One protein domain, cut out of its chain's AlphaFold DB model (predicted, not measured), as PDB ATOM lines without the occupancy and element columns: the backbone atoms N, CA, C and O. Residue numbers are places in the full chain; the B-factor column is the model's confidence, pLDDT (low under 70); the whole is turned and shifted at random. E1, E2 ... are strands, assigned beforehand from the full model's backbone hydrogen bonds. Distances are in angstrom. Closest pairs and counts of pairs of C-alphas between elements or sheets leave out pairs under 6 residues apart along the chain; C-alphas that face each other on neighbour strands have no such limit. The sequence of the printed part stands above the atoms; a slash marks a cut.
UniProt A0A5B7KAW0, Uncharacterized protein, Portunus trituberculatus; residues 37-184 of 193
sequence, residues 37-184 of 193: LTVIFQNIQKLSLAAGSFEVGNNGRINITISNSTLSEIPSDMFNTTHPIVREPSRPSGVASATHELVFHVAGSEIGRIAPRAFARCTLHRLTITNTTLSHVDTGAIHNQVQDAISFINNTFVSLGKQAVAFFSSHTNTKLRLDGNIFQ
ATOM      1  N   LEU A  37      76.579  -5.940 143.933       85.69
ATOM      2  CA  LEU A  37      77.418  -4.810 144.316       85.69
ATOM      3  C   LEU A  37      78.550  -5.298 145.211       85.69
ATOM      4  O   LEU A  37      78.308  -6.033 146.163       85.69
ATOM      5  N   THR A  38      79.756  -4.815 144.952       90.50
ATOM      6  CA  THR A  38      80.906  -4.960 145.838       90.50
ATOM      7  C   THR A  38      81.380  -3.576 146.265       90.50
ATOM      8  O   THR A  38      81.607  -2.711 145.423       90.50
ATOM      9  N   VAL A  39      81.525  -3.354 147.568       93.50
ATOM     10  CA  VAL A  39      82.062  -2.117 148.141       93.50
ATOM     11  C   VAL A  39      83.278  -2.458 148.988       93.50
ATOM     12  O   VAL A  39      83.196  -3.295 149.883       93.50
ATOM     13  N   ILE A  40      84.405  -1.812 148.706       96.94
ATOM     14  CA  ILE A  40      85.681  -2.049 149.373       96.94
ATOM     15  C   ILE A  40      86.167  -0.745 150.000       96.94
ATOM     16  O   ILE A  40      86.446   0.230 149.301       96.94
ATOM     17  N   PHE A  41      86.322  -0.755 151.319       97.88
ATOM     18  CA  PHE A  41      86.977   0.293 152.093       97.88
ATOM     19  C   PHE A  41      88.327  -0.229 152.587       97.88
ATOM     20  O   PHE A  41      88.397  -1.289 153.216       97.88
ATOM     21  N   GLN A  42      89.412   0.486 152.294       98.44
ATOM     22  CA  GLN A  42      90.760   0.046 152.662       98.44
ATOM     23  C   GLN A  42      91.617   1.199 153.183       98.44
ATOM     24  O   GLN A  42      91.704   2.246 152.547       98.44
ATOM     25  N   ASN A  43      92.324   0.984 154.294       98.19
ATOM     26  CA  ASN A  43      93.227   1.977 154.884       98.19
ATOM     27  C   ASN A  43      92.515   3.316 155.179       98.19
ATOM     28  O   ASN A  43      93.001   4.382 154.794       98.19
ATOM     29  N   ILE A  44      91.329   3.266 155.795       98.31
ATOM     30  CA  ILE A  44      90.545   4.456 156.148       98.31
ATOM     31  C   ILE A  44      90.748   4.774 157.631       98.31
ATOM     32  O   ILE A  44      90.330   3.996 158.487       98.31
ATOM     33  N   GLN A  45      91.355   5.918 157.955       96.88
ATOM     34  CA  GLN A  45      91.669   6.250 159.354       96.88
ATOM     35  C   GLN A  45      90.423   6.526 160.198       96.88
ATOM     36  O   GLN A  45      90.442   6.253 161.389       96.88
ATOM     37  N   LYS A  46      89.352   7.071 159.610       97.19
ATOM     38  CA  LYS A  46      88.042   7.233 160.254       97.19
ATOM     39  C   LYS A  46      86.921   7.035 159.242       97.19
ATOM     40  O   LYS A  46      86.663   7.910 158.413       97.19
ATOM     41  N   LEU A  47      86.255   5.889 159.324       97.50
ATOM     42  CA  LEU A  47      85.079   5.541 158.536       97.50
ATOM     43  C   LEU A  47      83.815   5.701 159.388       97.50
ATOM     44  O   LEU A  47      83.663   5.056 160.426       97.50
ATOM     45  N   SER A  48      82.900   6.544 158.918       96.12
ATOM     46  CA  SER A  48      81.557   6.700 159.468       96.12
ATOM     47  C   SER A  48      80.530   6.152 158.485       96.12
ATOM     48  O   SER A  48      80.544   6.506 157.303       96.12
ATOM     49  N   LEU A  49      79.649   5.286 158.977       94.25
ATOM     50  CA  LEU A  49      78.517   4.740 158.239       94.25
ATOM     51  C   LEU A  49      77.242   5.230 158.925       94.25
ATOM     52  O   LEU A  49      77.085   5.059 160.132       94.25
ATOM     53  N   ALA A  50      76.332   5.838 158.170       91.19
ATOM     54  CA  ALA A  50      75.008   6.205 158.661       91.19
ATOM     55  C   ALA A  50      74.009   5.041 158.533       91.19
ATOM     56  O   ALA A  50      74.184   4.127 157.718       91.19
ATOM     57  N   ALA A  51      72.917   5.083 159.297       88.62
ATOM     58  CA  ALA A  51      71.764   4.224 159.031       88.62
ATOM     59  C   ALA A  51      71.267   4.455 157.590       88.62
ATOM     60  O   ALA A  51      71.195   5.593 157.129       88.62
ATOM     61  N   GLY A  52      70.956   3.384 156.858       84.69
ATOM     62  CA  GLY A  52      70.587   3.483 155.444       84.69
ATOM     63  C   GLY A  52      71.716   3.944 154.509       84.69
ATOM     64  O   GLY A  52      71.424   4.425 153.412       84.69
ATOM     65  N   SER A  53      72.986   3.776 154.906       86.31
ATOM     66  CA  SER A  53      74.156   4.000 154.035       86.31
ATOM     67  C   SER A  53      74.053   3.254 152.707       86.31
ATOM     68  O   SER A  53      74.559   3.731 151.694       86.31
ATOM     69  N   PHE A  54      73.402   2.089 152.710       86.62
ATOM     70  CA  PHE A  54      73.223   1.257 151.528       86.62
ATOM     71  C   PHE A  54      71.733   1.006 151.293       86.62
ATOM     72  O   PHE A  54      71.118   0.166 151.946       86.62
ATOM     73  N   GLU A  55      71.142   1.730 150.351       82.62
ATOM     74  CA  GLU A  55      69.846   1.401 149.772       82.62
ATOM     75  C   GLU A  55      70.042   0.391 148.638       82.62
ATOM     76  O   GLU A  55      70.817   0.621 147.708       82.62
ATOM     77  N   VAL A  56      69.345  -0.741 148.706       72.94
ATOM     78  CA  VAL A  56      69.590  -1.881 147.814       72.94
ATOM     79  C   VAL A  56      68.309  -2.222 147.056       72.94
ATOM     80  O   VAL A  56      67.265  -2.489 147.655       72.94
ATOM     81  N   GLY A  57      68.387  -2.184 145.724       66.38
ATOM     82  CA  GLY A  57      67.305  -2.572 144.812       66.38
ATOM     83  C   GLY A  57      67.192  -4.085 144.618       66.38
ATOM     84  O   GLY A  57      67.895  -4.858 145.260       66.38
ATOM     85  N   ASN A  58      66.283  -4.528 143.749       63.78
ATOM     86  CA  ASN A  58      65.896  -5.941 143.663       63.78
ATOM     87  C   ASN A  58      67.015  -6.899 143.230       63.78
ATOM     88  O   ASN A  58      67.755  -6.623 142.288       63.78
ATOM     89  N   ASN A  59      67.039  -8.061 143.897       59.06
ATOM     90  CA  ASN A  59      67.758  -9.286 143.538       59.06
ATOM     91  C   ASN A  59      69.250  -9.091 143.230       59.06
ATOM     92  O   ASN A  59      69.696  -9.203 142.087       59.06
ATOM     93  N   GLY A  60      70.043  -8.854 144.275       69.81
ATOM     94  CA  GLY A  60      71.498  -8.816 144.171       69.81
ATOM     95  C   GLY A  60      72.177  -9.183 145.483       69.81
ATOM     96  O   GLY A  60      71.719  -8.798 146.559       69.81
ATOM     97  N   ARG A  61      73.285  -9.922 145.382       84.25
ATOM     98  CA  ARG A  61      74.218 -10.121 146.493       84.25
ATOM     99  C   ARG A  61      75.043  -8.853 146.685       84.25
ATOM    100  O   ARG A  61      75.583  -8.315 145.717       84.25
ATOM    101  N   ILE A  62      75.148  -8.402 147.926       88.25
ATOM    102  CA  ILE A  62      75.997  -7.280 148.320       88.25
ATOM    103  C   ILE A  62      77.228  -7.854 149.003       88.25
ATOM    104  O   ILE A  62      77.105  -8.643 149.936       88.25
ATOM    105  N   ASN A  63      78.405  -7.432 148.567       92.62
ATOM    106  CA  ASN A  63      79.662  -7.730 149.226       92.62
ATOM    107  C   ASN A  63      80.215  -6.425 149.793       92.62
ATOM    108  O   ASN A  63      80.459  -5.485 149.042       92.62
ATOM    109  N   ILE A  64      80.416  -6.349 151.104       94.62
ATOM    110  CA  ILE A  64      81.116  -5.229 151.733       94.62
ATOM    111  C   ILE A  64      82.387  -5.767 152.368       94.62
ATOM    112  O   ILE A  64      82.330  -6.675 153.196       94.62
ATOM    113  N   THR A  65      83.513  -5.177 151.990       97.88
ATOM    114  CA  THR A  65      84.836  -5.495 152.514       97.88
ATOM    115  C   THR A  65      85.428  -4.250 153.147       97.88
ATOM    116  O   THR A  65      85.564  -3.219 152.493       97.88
ATOM    117  N   ILE A  66      85.810  -4.345 154.412       98.31
ATOM    118  CA  ILE A  66      86.473  -3.274 155.149       98.31
ATOM    119  C   ILE A  66      87.803  -3.809 155.664       98.31
ATOM    120  O   ILE A  66      87.857  -4.863 156.294       98.31
ATOM    121  N   SER A  67      88.894  -3.110 155.369       98.56
ATOM    122  CA  SER A  67      90.232  -3.562 155.747       98.56
ATOM    123  C   SER A  67      91.108  -2.430 156.260       98.56
ATOM    124  O   SER A  67      91.061  -1.316 155.732       98.56
ATOM    125  N   ASN A  68      91.908  -2.723 157.288       98.50
ATOM    126  CA  ASN A  68      92.877  -1.794 157.880       98.50
ATOM    127  C   ASN A  68      92.275  -0.409 158.161       98.50
ATOM    128  O   ASN A  68      92.854   0.614 157.799       98.50
ATOM    129  N   SER A  69      91.052  -0.375 158.690       98.50
ATOM    130  CA  SER A  69      90.283   0.858 158.864       98.50
ATOM    131  C   SER A  69      89.769   0.991 160.293       98.50
ATOM    132  O   SER A  69      89.551  -0.016 160.964       98.50
ATOM    133  N   THR A  70      89.517   2.216 160.745       98.50
ATOM    134  CA  THR A  70      88.854   2.463 162.035       98.50
ATOM    135  C   THR A  70      87.429   2.930 161.787       98.50
ATOM    136  O   THR A  70      87.191   3.964 161.160       98.50
ATOM    137  N   LEU A  71      86.471   2.156 162.281       97.81
ATOM    138  CA  LEU A  71      85.043   2.408 162.190       97.81
ATOM    139  C   LEU A  71      84.553   2.897 163.540       97.81
ATOM    140  O   LEU A  71      84.764   2.227 164.548       97.81
ATOM    141  N   SER A  72      83.851   4.025 163.570       94.81
ATOM    142  CA  SER A  72      83.211   4.466 164.813       94.81
ATOM    143  C   SER A  72      82.073   3.526 165.206       94.81
ATOM    144  O   SER A  72      81.955   3.141 166.367       94.81
ATOM    145  N   GLU A  73      81.250   3.138 164.232       96.44
ATOM    146  CA  GLU A  73      80.056   2.330 164.449       96.44
ATOM    147  C   GLU A  73      79.678   1.551 163.176       96.44
ATOM    148  O   GLU A  73      79.822   2.058 162.063       96.44
ATOM    149  N   ILE A  74      79.161   0.333 163.348       96.44
ATOM    150  CA  ILE A  74      78.264  -0.311 162.384       96.44
ATOM    151  C   ILE A  74      76.832  -0.026 162.866       96.44
ATOM    152  O   ILE A  74      76.418  -0.607 163.879       96.44
ATOM    153  N   PRO A  75      76.103   0.894 162.210       94.44
ATOM    154  CA  PRO A  75      74.842   1.415 162.725       94.44
ATOM    155  C   PRO A  75      73.710   0.399 162.595       94.44
ATOM    156  O   PRO A  75      73.732  -0.490 161.737       94.44
ATOM    157  N   SER A  76      72.671   0.575 163.412       91.25
ATOM    158  CA  SER A  76      71.394  -0.117 163.240       91.25
ATOM    159  C   SER A  76      70.818   0.180 161.856       91.25
ATOM    160  O   SER A  76      70.903   1.315 161.385       91.25
ATOM    161  N   ASP A  77      70.205  -0.818 161.211       83.06
ATOM    162  CA  ASP A  77      69.585  -0.649 159.890       83.06
ATOM    163  C   ASP A  77      70.528   0.014 158.858       83.06
ATOM    164  O   ASP A  77      70.124   0.865 158.063       83.06
ATOM    165  N   MET A  78      71.809  -0.380 158.842       87.06
ATOM    166  CA  MET A  78      72.796   0.102 157.863       87.06
ATOM    167  C   MET A  78      72.325  -0.073 156.404       87.06
ATOM    168  O   MET A  78      72.696   0.703 155.520       87.06
ATOM    169  N   PHE A  79      71.476  -1.075 156.168       84.12
ATOM    170  CA  PHE A  79      70.846  -1.352 154.885       84.12
ATOM    171  C   PHE A  79      69.399  -0.878 154.874       84.12
ATOM    172  O   PHE A  79      68.621  -1.227 155.760       84.12
ATOM    173  N   ASN A  80      69.020  -0.148 153.828       77.50
ATOM    174  CA  ASN A  80      67.637   0.194 153.541       77.50
ATOM    175  C   ASN A  80      67.142  -0.628 152.341       77.50
ATOM    176  O   ASN A  80      67.602  -0.449 151.215       77.50
ATOM    177  N   THR A  81      66.208  -1.548 152.563       67.19
ATOM    178  CA  THR A  81      65.595  -2.328 151.483       67.19
ATOM    179  C   THR A  81      64.272  -1.689 151.083       67.19
ATOM    180  O   THR A  81      63.421  -1.429 151.929       67.19
ATOM    181  N   THR A  82      64.070  -1.465 149.787       57.53
ATOM    182  CA  THR A  82      62.832  -0.874 149.237       57.53
ATOM    183  C   THR A  82      61.619  -1.805 149.300       57.53
ATOM    184  O   THR A  82      60.504  -1.376 149.018       57.53
ATOM    185  N   HIS A  83      61.819  -3.072 149.670       54.06
ATOM    186  CA  HIS A  83      60.757  -4.069 149.745       54.06
ATOM    187  C   HIS A  83      60.375  -4.332 151.204       54.06
ATOM    188  O   HIS A  83      61.261  -4.403 152.065       54.06
ATOM    189  N   PRO A  84      59.069  -4.466 151.498       45.34
ATOM    190  CA  PRO A  84      58.603  -4.760 152.840       45.34
ATOM    191  C   PRO A  84      59.154  -6.108 153.299       45.34
ATOM    192  O   PRO A  84      59.217  -7.075 152.543       45.34
ATOM    193  N   ILE A  85      59.530  -6.154 154.573       52.91
ATOM    194  CA  ILE A  85      59.889  -7.378 155.280       52.91
ATOM    195  C   ILE A  85      58.736  -8.379 155.127       52.91
ATOM    196  O   ILE A  85      57.668  -8.180 155.711       52.91
ATOM    197  N   VAL A  86      58.941  -9.460 154.371       46.56
ATOM    198  CA  VAL A  86      57.965 -10.553 154.322       46.56
ATOM    199  C   VAL A  86      58.101 -11.333 155.627       46.56
ATOM    200  O   VAL A  86      59.144 -11.929 155.913       46.56
ATOM    201  N   ARG A  87      57.060 -11.278 156.465       44.91
ATOM    202  CA  ARG A  87      56.947 -12.132 157.653       44.91
ATOM    203  C   ARG A  87      56.537 -13.523 157.186       44.91
ATOM    204  O   ARG A  87      55.396 -13.714 156.780       44.91
ATOM    205  N   GLU A  88      57.449 -14.486 157.239       46.09
ATOM    206  CA  GLU A  88      57.080 -15.889 157.046       46.09
ATOM    207  C   GLU A  88      56.358 -16.415 158.301       46.09
ATOM    208  O   GLU A  88      56.890 -16.282 159.406       46.09
ATOM    209  N   PRO A  89      55.157 -17.008 158.163       40.62
ATOM    210  CA  PRO A  89      54.322 -17.419 159.296       40.62
ATOM    211  C   PRO A  89      54.898 -18.578 160.128       40.62
ATOM    212  O   PRO A  89      54.454 -18.797 161.249       40.62
ATOM    213  N   SER A  90      55.894 -19.305 159.617       45.91
ATOM    214  CA  SER A  90      56.567 -20.423 160.297       45.91
ATOM    215  C   SER A  90      57.814 -20.011 161.090       45.91
ATOM    216  O   SER A  90      58.509 -20.865 161.641       45.91
ATOM    217  N   ARG A  91      58.122 -18.711 161.153       50.84
ATOM    218  CA  ARG A  91      59.361 -18.195 161.733       50.84
ATOM    219  C   ARG A  91      59.100 -17.455 163.046       50.84
ATOM    220  O   ARG A  91      58.089 -16.755 163.132       50.84
ATOM    221  N   PRO A  92      59.988 -17.548 164.059       44.75
ATOM    222  CA  PRO A  92      59.843 -16.776 165.286       44.75
ATOM    223  C   PRO A  92      59.595 -15.300 164.965       44.75
ATOM    224  O   PRO A  92      60.310 -14.684 164.169       44.75
ATOM    225  N   SER A  93      58.544 -14.745 165.560       41.38
ATOM    226  CA  SER A  93      58.105 -13.369 165.355       41.38
ATOM    227  C   SER A  93      59.261 -12.389 165.585       41.38
ATOM    228  O   SER A  93      59.724 -12.236 166.712       41.38
ATOM    229  N   GLY A  94      59.723 -11.728 164.518       47.56
ATOM    230  CA  GLY A  94      60.798 -10.727 164.572       47.56
ATOM    231  C   GLY A  94      61.883 -10.870 163.502       47.56
ATOM    232  O   GLY A  94      62.640  -9.922 163.298       47.56
ATOM    233  N   VAL A  95      61.945 -12.000 162.787       48.00
ATOM    234  CA  VAL A  95      62.968 -12.239 161.752       48.00
ATOM    235  C   VAL A  95      62.424 -11.908 160.367       48.00
ATOM    236  O   VAL A  95      61.500 -12.554 159.875       48.00
ATOM    237  N   ALA A  96      63.002 -10.891 159.735       49.28
ATOM    238  CA  ALA A  96      62.700 -10.531 158.360       49.28
ATOM    239  C   ALA A  96      63.302 -11.547 157.382       49.28
ATOM    240  O   ALA A  96      64.510 -11.780 157.425       49.28
ATOM    241  N   SER A  97      62.498 -12.117 156.476       49.38
ATOM    242  CA  SER A  97      63.039 -12.751 155.269       49.38
ATOM    243  C   SER A  97      63.366 -11.630 154.284       49.38
ATOM    244  O   SER A  97      62.487 -11.100 153.602       49.38
ATOM    245  N   ALA A  98      64.612 -11.157 154.316       57.50
ATOM    246  CA  ALA A  98      65.093 -10.170 153.361       57.50
ATOM    247  C   ALA A  98      65.524 -10.884 152.077       57.50
ATOM    248  O   ALA A  98      66.277 -11.859 152.131       57.50
ATOM    249  N   THR A  99      65.085 -10.372 150.927       62.88
ATOM    250  CA  THR A  99      65.432 -10.893 149.593       62.88
ATOM    251  C   THR A  99      66.894 -10.642 149.206       62.88
ATOM    252  O   THR A  99      67.357 -11.136 148.180       62.88
ATOM    253  N   HIS A 100      67.636  -9.887 150.021       75.50
ATOM    254  CA  HIS A 100      69.026  -9.516 149.774       75.50
ATOM    255  C   HIS A 100      69.994 -10.371 150.582       75.50
ATOM    256  O   HIS A 100      69.900 -10.454 151.809       75.50
ATOM    257  N   GLU A 101      70.967 -10.949 149.880       85.62
ATOM    258  CA  GLU A 101      72.091 -11.660 150.480       85.62
ATOM    259  C   GLU A 101      73.256 -10.707 150.736       85.62
ATOM    260  O   GLU A 101      73.709 -10.004 149.830       85.62
ATOM    261  N   LEU A 102      73.781 -10.730 151.957       89.81
ATOM    262  CA  LEU A 102      74.941  -9.945 152.356       89.81
ATOM    263  C   LEU A 102      76.141 -10.845 152.656       89.81
ATOM    264  O   LEU A 102      76.067 -11.758 153.481       89.81
ATOM    265  N   VAL A 103      77.268 -10.530 152.028       93.19
ATOM    266  CA  VAL A 103      78.601 -10.961 152.443       93.19
ATOM    267  C   VAL A 103      79.296  -9.756 153.066       93.19
ATOM    268  O   VAL A 103      79.557  -8.765 152.389       93.19
ATOM    269  N   PHE A 104      79.581  -9.824 154.362       95.81
ATOM    270  CA  PHE A 104      80.224  -8.745 155.103       95.81
ATOM    271  C   PHE A 104      81.561  -9.229 155.658       95.81
ATOM    272  O   PHE A 104      81.608 -10.172 156.452       95.81
ATOM    273  N   HIS A 105      82.646  -8.597 155.221       98.25
ATOM    274  CA  HIS A 105      84.006  -8.939 155.604       98.25
ATOM    275  C   HIS A 105      84.707  -7.741 156.241       98.25
ATOM    276  O   HIS A 105      84.765  -6.664 155.652       98.25
ATOM    277  N   VAL A 106      85.278  -7.944 157.426       98.44
ATOM    278  CA  VAL A 106      86.123  -6.961 158.105       98.44
ATOM    279  C   VAL A 106      87.438  -7.619 158.496       98.44
ATOM    280  O   VAL A 106      87.428  -8.679 159.120       98.44
ATOM    281  N   ALA A 107      88.566  -6.996 158.153       98.62
ATOM    282  CA  ALA A 107      89.886  -7.514 158.490       98.62
ATOM    283  C   ALA A 107      90.853  -6.428 158.971       98.62
ATOM    284  O   ALA A 107      90.874  -5.326 158.418       98.62
ATOM    285  N   GLY A 108      91.670  -6.728 159.985       98.50
ATOM    286  CA  GLY A 108      92.758  -5.834 160.418       98.50
ATOM    287  C   GLY A 108      92.280  -4.448 160.864       98.50
ATOM    288  O   GLY A 108      93.017  -3.476 160.755       98.50
ATOM    289  N   SER A 109      91.009  -4.333 161.245       98.69
ATOM    290  CA  SER A 109      90.313  -3.066 161.499       98.69
ATOM    291  C   SER A 109      89.982  -2.888 162.980       98.69
ATOM    292  O   SER A 109      90.025  -3.846 163.751       98.69
ATOM    293  N   GLU A 110      89.562  -1.688 163.357       98.50
ATOM    294  CA  GLU A 110      88.961  -1.392 164.659       98.50
ATOM    295  C   GLU A 110      87.493  -1.007 164.470       98.50
ATOM    296  O   GLU A 110      87.163  -0.230 163.576       98.50
ATOM    297  N   ILE A 111      86.604  -1.540 165.307       98.44
ATOM    298  CA  ILE A 111      85.180  -1.198 165.322       98.44
ATOM    299  C   ILE A 111      84.830  -0.682 166.717       98.44
ATOM    300  O   ILE A 111      84.859  -1.436 167.689       98.44
ATOM    301  N   GLY A 112      84.464   0.595 166.812       97.75
ATOM    302  CA  GLY A 112      84.061   1.230 168.063       97.75
ATOM    303  C   GLY A 112      82.772   0.637 168.633       97.75
ATOM    304  O   GLY A 112      82.709   0.311 169.818       97.75
ATOM    305  N   ARG A 113      81.758   0.442 167.788       97.06
ATOM    306  CA  ARG A 113      80.478  -0.146 168.191       97.06
ATOM    307  C   ARG A 113      79.826  -0.961 167.076       97.06
ATOM    308  O   ARG A 113      79.860  -0.554 165.919       97.06
ATOM    309  N   ILE A 114      79.181  -2.075 167.409       96.56
ATOM    310  CA  ILE A 114      78.168  -2.705 166.549       96.56
ATOM    311  C   ILE A 114      76.818  -2.521 167.232       96.56
ATOM    312  O   ILE A 114      76.564  -3.119 168.278       96.56
ATOM    313  N   ALA A 115      75.976  -1.674 166.649       95.75
ATOM    314  CA  ALA A 115      74.676  -1.337 167.209       95.75
ATOM    315  C   ALA A 115      73.671  -2.501 167.058       95.75
ATOM    316  O   ALA A 115      73.848  -3.366 166.191       95.75
ATOM    317  N   PRO A 116      72.586  -2.537 167.859       92.25
ATOM    318  CA  PRO A 116      71.544  -3.552 167.751       92.25
ATOM    319  C   PRO A 116      70.994  -3.617 166.330       92.25
ATOM    320  O   PRO A 116      70.770  -2.579 165.705       92.25
ATOM    321  N   ARG A 117      70.710  -4.821 165.825       88.94
ATOM    322  CA  ARG A 117      70.075  -5.019 164.514       88.94
ATOM    323  C   ARG A 117      70.860  -4.403 163.346       88.94
ATOM    324  O   ARG A 117      70.255  -4.019 162.344       88.94
ATOM    325  N   ALA A 118      72.190  -4.352 163.436       90.94
ATOM    326  CA  ALA A 118      73.062  -3.771 162.409       90.94
ATOM    327  C   ALA A 118      72.778  -4.307 160.992       90.94
ATOM    328  O   ALA A 118      72.817  -3.565 160.010       90.94
ATOM    329  N   PHE A 119      72.416  -5.589 160.890       88.50
ATOM    330  CA  PHE A 119      72.177  -6.266 159.615       88.50
ATOM    331  C   PHE A 119      70.704  -6.626 159.366       88.50
ATOM    332  O   PHE A 119      70.426  -7.345 158.413       88.50
ATOM    333  N   ALA A 120      69.739  -6.197 160.189       82.25
ATOM    334  CA  ALA A 120      68.391  -6.796 160.255       82.25
ATOM    335  C   ALA A 120      67.556  -6.770 158.956       82.25
ATOM    336  O   ALA A 120      66.560  -7.488 158.865       82.25
ATOM    337  N   ARG A 121      67.943  -5.968 157.956       80.12
ATOM    338  CA  ARG A 121      67.282  -5.898 156.639       80.12
ATOM    339  C   ARG A 121      67.972  -6.726 155.553       80.12
ATOM    340  O   ARG A 121      67.655  -6.574 154.381       80.12
ATOM    341  N   CYS A 122      68.903  -7.602 155.920       81.31
ATOM    342  CA  CYS A 122      69.556  -8.525 154.999       81.31
ATOM    343  C   CYS A 122      69.577  -9.947 155.561       81.31
ATOM    344  O   CYS A 122      69.681 -10.170 156.772       81.31
ATOM    345  N   THR A 123      69.552 -10.915 154.650       85.12
ATOM    346  CA  THR A 123      69.963 -12.279 154.953       85.12
ATOM    347  C   THR A 123      71.486 -12.313 154.916       85.12
ATOM    348  O   THR A 123      72.097 -12.016 153.889       85.12
ATOM    349  N   LEU A 124      72.125 -12.650 156.037       87.38
ATOM    350  CA  LEU A 124      73.574 -12.809 156.073       87.38
ATOM    351  C   LEU A 124      73.932 -14.104 155.352       87.38
ATOM    352  O   LEU A 124      73.728 -15.203 155.867       87.38
ATOM    353  N   HIS A 125      74.486 -13.984 154.151       90.25
ATOM    354  CA  HIS A 125      75.098 -15.127 153.500       90.25
ATOM    355  C   HIS A 125      76.351 -15.511 154.285       90.25
ATOM    356  O   HIS A 125      76.441 -16.615 154.819       90.25
ATOM    357  N   ARG A 126      77.268 -14.553 154.459       92.25
ATOM    358  CA  ARG A 126      78.487 -14.746 155.241       92.25
ATOM    359  C   ARG A 126      78.867 -13.484 156.005       92.25
ATOM    360  O   ARG A 126      78.938 -12.407 155.421       92.25
ATOM    361  N   LEU A 127      79.176 -13.634 157.287       95.06
ATOM    362  CA  LEU A 127      79.822 -12.609 158.104       95.06
ATOM    363  C   LEU A 127      81.204 -13.112 158.506       95.06
ATOM    364  O   LEU A 127      81.347 -14.216 159.029       95.06
ATOM    365  N   THR A 128      82.237 -12.322 158.255       97.50
ATOM    366  CA  THR A 128      83.606 -12.671 158.630       97.50
ATOM    367  C   THR A 128      84.306 -11.446 159.188       97.50
ATOM    368  O   THR A 128      84.519 -10.481 158.464       97.50
ATOM    369  N   ILE A 129      84.666 -11.491 160.466       98.12
ATOM    370  CA  ILE A 129      85.450 -10.449 161.130       98.12
ATOM    371  C   ILE A 129      86.748 -11.093 161.611       98.12
ATOM    372  O   ILE A 129      86.699 -12.103 162.320       98.12
ATOM    373  N   THR A 130      87.896 -10.561 161.190       98.62
ATOM    374  CA  THR A 130      89.203 -11.162 161.487       98.62
ATOM    375  C   THR A 130      90.266 -10.161 161.896       98.62
ATOM    376  O   THR A 130      90.382  -9.114 161.263       98.62
ATOM    377  N   ASN A 131      91.121 -10.521 162.855       98.62
ATOM    378  CA  ASN A 131      92.222  -9.660 163.304       98.62
ATOM    379  C   ASN A 131      91.726  -8.242 163.651       98.62
ATOM    380  O   ASN A 131      92.351  -7.253 163.271       98.62
ATOM    381  N   THR A 132      90.553  -8.145 164.280       98.62
ATOM    382  CA  THR A 132      89.863  -6.878 164.526       98.62
ATOM    383  C   THR A 132      89.564  -6.683 166.004       98.62
ATOM    384  O   THR A 132      89.177  -7.613 166.711       98.62
ATOM    385  N   THR A 133      89.715  -5.446 166.473       97.88
ATOM    386  CA  THR A 133      89.268  -5.041 167.809       97.88
ATOM    387  C   THR A 133      87.829  -4.549 167.728       97.88
ATOM    388  O   THR A 133      87.526  -3.632 166.968       97.88
ATOM    389  N   LEU A 134      86.941  -5.156 168.513       97.00
ATOM    390  CA  LEU A 134      85.547  -4.755 168.681       97.00
ATOM    391  C   LEU A 134      85.379  -4.152 170.072       97.00
ATOM    392  O   LEU A 134      85.308  -4.877 171.069       97.00
ATOM    393  N   SER A 135      85.328  -2.825 170.145       96.31
ATOM    394  CA  SER A 135      85.292  -2.110 171.421       96.31
ATOM    395  C   SER A 135      83.963  -2.315 172.151       96.31
ATOM    396  O   SER A 135      83.944  -2.538 173.361       96.31
ATOM    397  N   HIS A 136      82.846  -2.300 171.424       94.75
ATOM    398  CA  HIS A 136      81.526  -2.566 171.985       94.75
ATOM    399  C   HIS A 136      80.638  -3.305 170.980       94.75
ATOM    400  O   HIS A 136      80.488  -2.887 169.835       94.75
ATOM    401  N   VAL A 137      80.039  -4.419 171.387       94.12
ATOM    402  CA  VAL A 137      79.036  -5.129 170.582       94.12
ATOM    403  C   VAL A 137      77.757  -5.188 171.397       94.12
ATOM    404  O   VAL A 137      77.710  -5.881 172.412       94.12
ATOM    405  N   ASP A 138      76.734  -4.450 170.984       93.00
ATOM    406  CA  ASP A 138      75.503  -4.305 171.756       93.00
ATOM    407  C   ASP A 138      74.693  -5.611 171.816       93.00
ATOM    408  O   ASP A 138      74.828  -6.516 170.991       93.00
ATOM    409  N   THR A 139      73.775  -5.687 172.780       89.94
ATOM    410  CA  THR A 139      72.735  -6.726 172.834       89.94
ATOM    411  C   THR A 139      71.948  -6.774 171.520       89.94
ATOM    412  O   THR A 139      71.409  -5.760 171.075       89.94
ATOM    413  N   GLY A 140      71.850  -7.956 170.902       87.00
ATOM    414  CA  GLY A 140      71.153  -8.135 169.627       87.00
ATOM    415  C   GLY A 140      71.805  -7.421 168.438       87.00
ATOM    416  O   GLY A 140      71.108  -7.130 167.463       87.00
ATOM    417  N   ALA A 141      73.104  -7.108 168.506       90.62
ATOM    418  CA  ALA A 141      73.864  -6.492 167.416       90.62
ATOM    419  C   ALA A 141      73.751  -7.284 166.108       90.62
ATOM    420  O   ALA A 141      73.374  -6.743 165.065       90.62
ATOM    421  N   ILE A 142      74.013  -8.586 166.190       87.81
ATOM    422  CA  ILE A 142      73.841  -9.525 165.086       87.81
ATOM    423  C   ILE A 142      72.638 -10.386 165.437       87.81
ATOM    424  O   ILE A 142      72.734 -11.251 166.304       87.81
ATOM    425  N   HIS A 143      71.505 -10.103 164.793       83.81
ATOM    426  CA  HIS A 143      70.231 -10.780 165.021       83.81
ATOM    427  C   HIS A 143      69.536 -11.050 163.686       83.81
ATOM    428  O   HIS A 143      68.681 -10.285 163.238       83.81
ATOM    429  N   ASN A 144      69.980 -12.106 163.000       80.56
ATOM    430  CA  ASN A 144      69.764 -12.263 161.562       80.56
ATOM    431  C   ASN A 144      69.506 -13.701 161.120       80.56
ATOM    432  O   ASN A 144      69.940 -14.660 161.759       80.56
ATOM    433  N   GLN A 145      68.865 -13.833 159.954       80.62
ATOM    434  CA  GLN A 145      68.961 -15.050 159.158       80.62
ATOM    435  C   GLN A 145      70.389 -15.234 158.669       80.62
ATOM    436  O   GLN A 145      70.948 -14.308 158.078       80.62
ATOM    437  N   VAL A 146      70.928 -16.436 158.842       83.88
ATOM    438  CA  VAL A 146      72.208 -16.822 158.248       83.88
ATOM    439  C   VAL A 146      71.992 -17.998 157.301       83.88
ATOM    440  O   VAL A 146      71.198 -18.903 157.585       83.88
ATOM    441  N   GLN A 147      72.660 -17.959 156.150       86.94
ATOM    442  CA  GLN A 147      72.636 -19.051 155.175       86.94
ATOM    443  C   GLN A 147      73.899 -19.909 155.243       86.94
ATOM    444  O   GLN A 147      73.781 -21.126 155.345       86.94
ATOM    445  N   ASP A 148      75.091 -19.303 155.225       89.44
ATOM    446  CA  ASP A 148      76.355 -20.045 155.165       89.44
ATOM    447  C   ASP A 148      77.151 -19.968 156.474       89.44
ATOM    448  O   ASP A 148      77.159 -20.940 157.231       89.44
ATOM    449  N   ALA A 149      77.798 -18.843 156.798       90.06
ATOM    450  CA  ALA A 149      78.682 -18.812 157.966       90.06
ATOM    451  C   ALA A 149      78.770 -17.463 158.684       90.06
ATOM    452  O   ALA A 149      78.821 -16.402 158.064       90.06
ATOM    453  N   ILE A 150      78.905 -17.528 160.008       91.62
ATOM    454  CA  ILE A 150      79.424 -16.444 160.843       91.62
ATOM    455  C   ILE A 150      80.794 -16.874 161.363       91.62
ATOM    456  O   ILE A 150      80.941 -17.937 161.961       91.62
ATOM    457  N   SER A 151      81.812 -16.055 161.122       95.12
ATOM    458  CA  SER A 151      83.185 -16.316 161.547       95.12
ATOM    459  C   SER A 151      83.775 -15.107 162.254       95.12
ATOM    460  O   SER A 151      83.876 -14.027 161.675       95.12
ATOM    461  N   PHE A 152      84.220 -15.320 163.485       95.88
ATOM    462  CA  PHE A 152      85.071 -14.401 164.224       95.88
ATOM    463  C   PHE A 152      86.407 -15.104 164.448       95.88
ATOM    464  O   PHE A 152      86.441 -16.168 165.073       95.88
ATOM    465  N   ILE A 153      87.491 -14.562 163.889       97.88
ATOM    466  CA  ILE A 153      88.818 -15.185 163.939       97.88
ATOM    467  C   ILE A 153      89.854 -14.171 164.427       97.88
ATOM    468  O   ILE A 153      90.013 -13.123 163.813       97.88
ATOM    469  N   ASN A 154      90.592 -14.483 165.488       98.19
ATOM    470  CA  ASN A 154      91.667 -13.639 166.023       98.19
ATOM    471  C   ASN A 154      91.217 -12.210 166.369       98.19
ATOM    472  O   ASN A 154      91.939 -11.246 166.123       98.19
ATOM    473  N   ASN A 155      90.000 -12.045 166.889       97.56
ATOM    474  CA  ASN A 155      89.500 -10.731 167.289       97.56
ATOM    475  C   ASN A 155      89.689 -10.475 168.781       97.56
ATOM    476  O   ASN A 155      89.715 -11.408 169.580       97.56
ATOM    477  N   THR A 156      89.707  -9.199 169.158       96.00
ATOM    478  CA  THR A 156      89.607  -8.775 170.559       96.00
ATOM    479  C   THR A 156      88.246  -8.136 170.788       96.00
ATOM    480  O   THR A 156      87.963  -7.074 170.245       96.00
ATOM    481  N   PHE A 157      87.402  -8.760 171.601       94.50
ATOM    482  CA  PHE A 157      86.132  -8.199 172.056       94.50
ATOM    483  C   PHE A 157      86.353  -7.520 173.405       94.50
ATOM    484  O   PHE A 157      86.624  -8.203 174.390       94.50
ATOM    485  N   VAL A 158      86.239  -6.195 173.462       93.75
ATOM    486  CA  VAL A 158      86.462  -5.423 174.701       93.75
ATOM    487  C   VAL A 158      85.208  -5.379 175.576       93.75
ATOM    488  O   VAL A 158      85.295  -5.372 176.800       93.75
ATOM    489  N   SER A 159      84.029  -5.348 174.956       90.75
ATOM    490  CA  SER A 159      82.744  -5.392 175.650       90.75
ATOM    491  C   SER A 159      81.706  -6.087 174.782       90.75
ATOM    492  O   SER A 159      81.446  -5.666 173.654       90.75
ATOM    493  N   LEU A 160      81.063  -7.116 175.336       89.06
ATOM    494  CA  LEU A 160      80.019  -7.889 174.669       89.06
ATOM    495  C   LEU A 160      78.700  -7.767 175.442       89.06
ATOM    496  O   LEU A 160      78.620  -8.131 176.614       89.06
ATOM    497  N   GLY A 161      77.663  -7.261 174.782       85.69
ATOM    498  CA  GLY A 161      76.304  -7.222 175.302       85.69
ATOM    499  C   GLY A 161      75.707  -8.620 175.457       85.69
ATOM    500  O   GLY A 161      76.142  -9.600 174.844       85.69
ATOM    501  N   LYS A 162      74.659  -8.726 176.276       83.44
ATOM    502  CA  LYS A 162      73.913  -9.979 176.443       83.44
ATOM    503  C   LYS A 162      73.297 -10.370 175.102       83.44
ATOM    504  O   LYS A 162      72.658  -9.536 174.480       83.44
ATOM    505  N   GLN A 163      73.440 -11.624 174.660       82.25
ATOM    506  CA  GLN A 163      72.889 -12.057 173.362       82.25
ATOM    507  C   GLN A 163      73.328 -11.139 172.199       82.25
ATOM    508  O   GLN A 163      72.545 -10.839 171.301       82.25
ATOM    509  N   ALA A 164      74.570 -10.642 172.230       85.19
ATOM    510  CA  ALA A 164      75.102  -9.769 171.183       85.19
ATOM    511  C   ALA A 164      75.062 -10.416 169.790       85.19
ATOM    512  O   ALA A 164      74.814  -9.747 168.787       85.19
ATOM    513  N   VAL A 165      75.269 -11.733 169.749       83.50
ATOM    514  CA  VAL A 165      75.136 -12.553 168.549       83.50
ATOM    515  C   VAL A 165      74.057 -13.596 168.805       83.50
ATOM    516  O   VAL A 165      74.214 -14.457 169.667       83.50
ATOM    517  N   ALA A 166      72.973 -13.505 168.048       80.00
ATOM    518  CA  ALA A 166      71.928 -14.508 167.944       80.00
ATOM    519  C   ALA A 166      71.612 -14.671 166.456       80.00
ATOM    520  O   ALA A 166      71.404 -13.694 165.745       80.00
ATOM    521  N   PHE A 167      71.590 -15.887 165.936       75.62
ATOM    522  CA  PHE A 167      71.261 -16.089 164.531       75.62
ATOM    523  C   PHE A 167      70.267 -17.215 164.376       75.62
ATOM    524  O   PHE A 167      70.247 -18.167 165.146       75.62
ATOM    525  N   PHE A 168      69.446 -17.085 163.344       77.31
ATOM    526  CA  PHE A 168      68.517 -18.119 162.941       77.31
ATOM    527  C   PHE A 168      69.068 -18.732 161.680       77.31
ATOM    528  O   PHE A 168      69.137 -18.087 160.625       77.31
ATOM    529  N   SER A 169      69.475 -19.983 161.796       69.38
ATOM    530  CA  SER A 169      69.820 -20.745 160.620       69.38
ATOM    531  C   SER A 169      68.577 -20.931 159.747       69.38
ATOM    532  O   SER A 169      67.486 -21.228 160.228       69.38
ATOM    533  N   SER A 170      68.748 -20.714 158.447       67.38
ATOM    534  CA  SER A 170      67.748 -21.081 157.436       67.38
ATOM    535  C   SER A 170      68.127 -22.332 156.651       67.38
ATOM    536  O   SER A 170      67.381 -22.754 155.776       67.38
ATOM    537  N   HIS A 171      69.305 -22.886 156.935       65.38
ATOM    538  CA  HIS A 171      69.919 -23.981 156.200       65.38
ATOM    539  C   HIS A 171      70.644 -24.893 157.182       65.38
ATOM    540  O   HIS A 171      71.455 -24.425 157.971       65.38
ATOM    541  N   THR A 172      70.461 -26.206 157.069       63.69
ATOM    542  CA  THR A 172      71.019 -27.209 157.998       63.69
ATOM    543  C   THR A 172      72.544 -27.156 158.188       63.69
ATOM    544  O   THR A 172      73.059 -27.771 159.112       63.69
ATOM    545  N   ASN A 173      73.267 -26.421 157.337       71.19
ATOM    546  CA  ASN A 173      74.725 -26.332 157.323       71.19
ATOM    547  C   ASN A 173      75.276 -24.960 157.743       71.19
ATOM    548  O   ASN A 173      76.440 -24.681 157.457       71.19
ATOM    549  N   THR A 174      74.485 -24.097 158.391       78.50
ATOM    550  CA  THR A 174      75.005 -22.821 158.905       78.50
ATOM    551  C   THR A 174      76.124 -23.056 159.921       78.50
ATOM    552  O   THR A 174      75.938 -23.776 160.899       78.50
ATOM    553  N   LYS A 175      77.288 -22.431 159.712       85.69
ATOM    554  CA  LYS A 175      78.472 -22.609 160.566       85.69
ATOM    555  C   LYS A 175      78.726 -21.385 161.433       85.69
ATOM    556  O   LYS A 175      78.755 -20.259 160.936       85.69
ATOM    557  N   LEU A 176      79.009 -21.622 162.711       88.38
ATOM    558  CA  LEU A 176      79.627 -20.641 163.596       88.38
ATOM    559  C   LEU A 176      81.093 -21.026 163.806       88.38
ATOM    560  O   LEU A 176      81.384 -22.128 164.265       88.38
ATOM    561  N   ARG A 177      82.015 -20.115 163.488       92.25
ATOM    562  CA  ARG A 177      83.442 -20.270 163.786       92.25
ATOM    563  C   ARG A 177      83.892 -19.183 164.755       92.25
ATOM    564  O   ARG A 177      83.794 -17.999 164.443       92.25
ATOM    565  N   LEU A 178      84.412 -19.610 165.900       92.38
ATOM    566  CA  LEU A 178      85.023 -18.766 166.922       92.38
ATOM    567  C   LEU A 178      86.440 -19.286 167.160       92.38
ATOM    568  O   LEU A 178      86.619 -20.285 167.844       92.38
ATOM    569  N   ASP A 179      87.430 -18.648 166.550       95.75
ATOM    570  CA  ASP A 179      88.811 -19.135 166.543       95.75
ATOM    571  C   ASP A 179      89.766 -18.024 166.988       95.75
ATOM    572  O   ASP A 179      89.652 -16.901 166.511       95.75
ATOM    573  N   GLY A 180      90.648 -18.288 167.951       95.69
ATOM    574  CA  GLY A 180      91.643 -17.313 168.430       95.69
ATOM    575  C   GLY A 180      91.103 -15.985 168.990       95.69
ATOM    576  O   GLY A 180      91.857 -15.021 169.085       95.69
ATOM    577  N   ASN A 181      89.814 -15.883 169.339       94.56
ATOM    578  CA  ASN A 181      89.250 -14.635 169.866       94.56
ATOM    579  C   ASN A 181      89.573 -14.440 171.354       94.56
ATOM    580  O   ASN A 181      89.491 -15.378 172.146       94.56
ATOM    581  N   ILE A 182      89.841 -13.196 171.739       93.19
ATOM    582  CA  ILE A 182      90.032 -12.759 173.121       93.19
ATOM    583  C   ILE A 182      88.781 -11.995 173.554       93.19
ATOM    584  O   ILE A 182      88.380 -11.039 172.895       93.19
ATOM    585  N   PHE A 183      88.178 -12.388 174.675       90.69
ATOM    586  CA  PHE A 183      87.039 -11.688 175.273       90.69
ATOM    587  C   PHE A 183      87.488 -11.028 176.574       90.69
ATOM    588  O   PHE A 183      87.827 -11.708 177.541       90.69
ATOM    589  N   GLN A 184      87.508  -9.702 176.588       86.06
ATOM    590  CA  GLN A 184      87.800  -8.888 177.759       86.06
ATOM    591  C   GLN A 184      86.460  -8.405 178.347       86.06
ATOM    592  O   GLN A 184      85.536  -8.081 177.608       86.06
TER     593      GLN A 184
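Overview. This is residues 37 to 184 of the 193 residues of an uncharacterized protein of Portunus trituberculatus (UniProt A0A5B7KAW0). This is a solenoid with little regular structure, a chain wound in stacked turns, with parallel strands E1, E4, E6, E7, E8 and E10 as one wall and the long loop of residues 82 to 100 swung outward. Of 148 printed residues, 59 are in ten named strands, E1 to E10; the class is all strand, compact, radius of gyration of the C-alphas 14.4 A, spans 40 by 27 by 23 A.

Arrangement. E1, residues 37 to 42, is parallel to its neighbour E4, residues 62 to 67; N 39 and O 63, 2.8 A apart, are within hydrogen-bond range, as are the pairs below. E2, residues 46 to 49, pairs with no named strand. E3, residues 54 to 56, and E5, residues 79 to 81, are parallel neighbours: N 80 to O 54, 2.8 A. E6, residues 101 to 107, is E4's parallel neighbour on the other side: N 64 to O 103, 2.9 A. E7, residues 123 to 130, is parallel to its neighbour E6: N 104 to O 126, 2.9 A. E8, residues 142 to 153, bends by 140 degrees at residue 145; parallel E7 is on one side, N 129 to O 151, 2.9 A. Parallel E9, residues 165 to 169, and E10, residues 175 to 179, are on the other: N 166 to O 142 and N 150 to O 175, each 2.9 A.

Along the chain. E1 begins at C-alpha 37 (77.418, -4.810, 144.316); E10 ends at C-alpha 179 (88.811, -19.135, 166.543). E6 is 20.0 A long, E7 20.3 A.

Size, cuts and confidence. The farthest C-alphas, of Gln 45 and Pro 89, are 44.2 A apart. The printed part has no cut. The five links from E4 to E9 are long. Residues 57 to 60, 81 to 99 and 169 to 172 have pLDDT under 70.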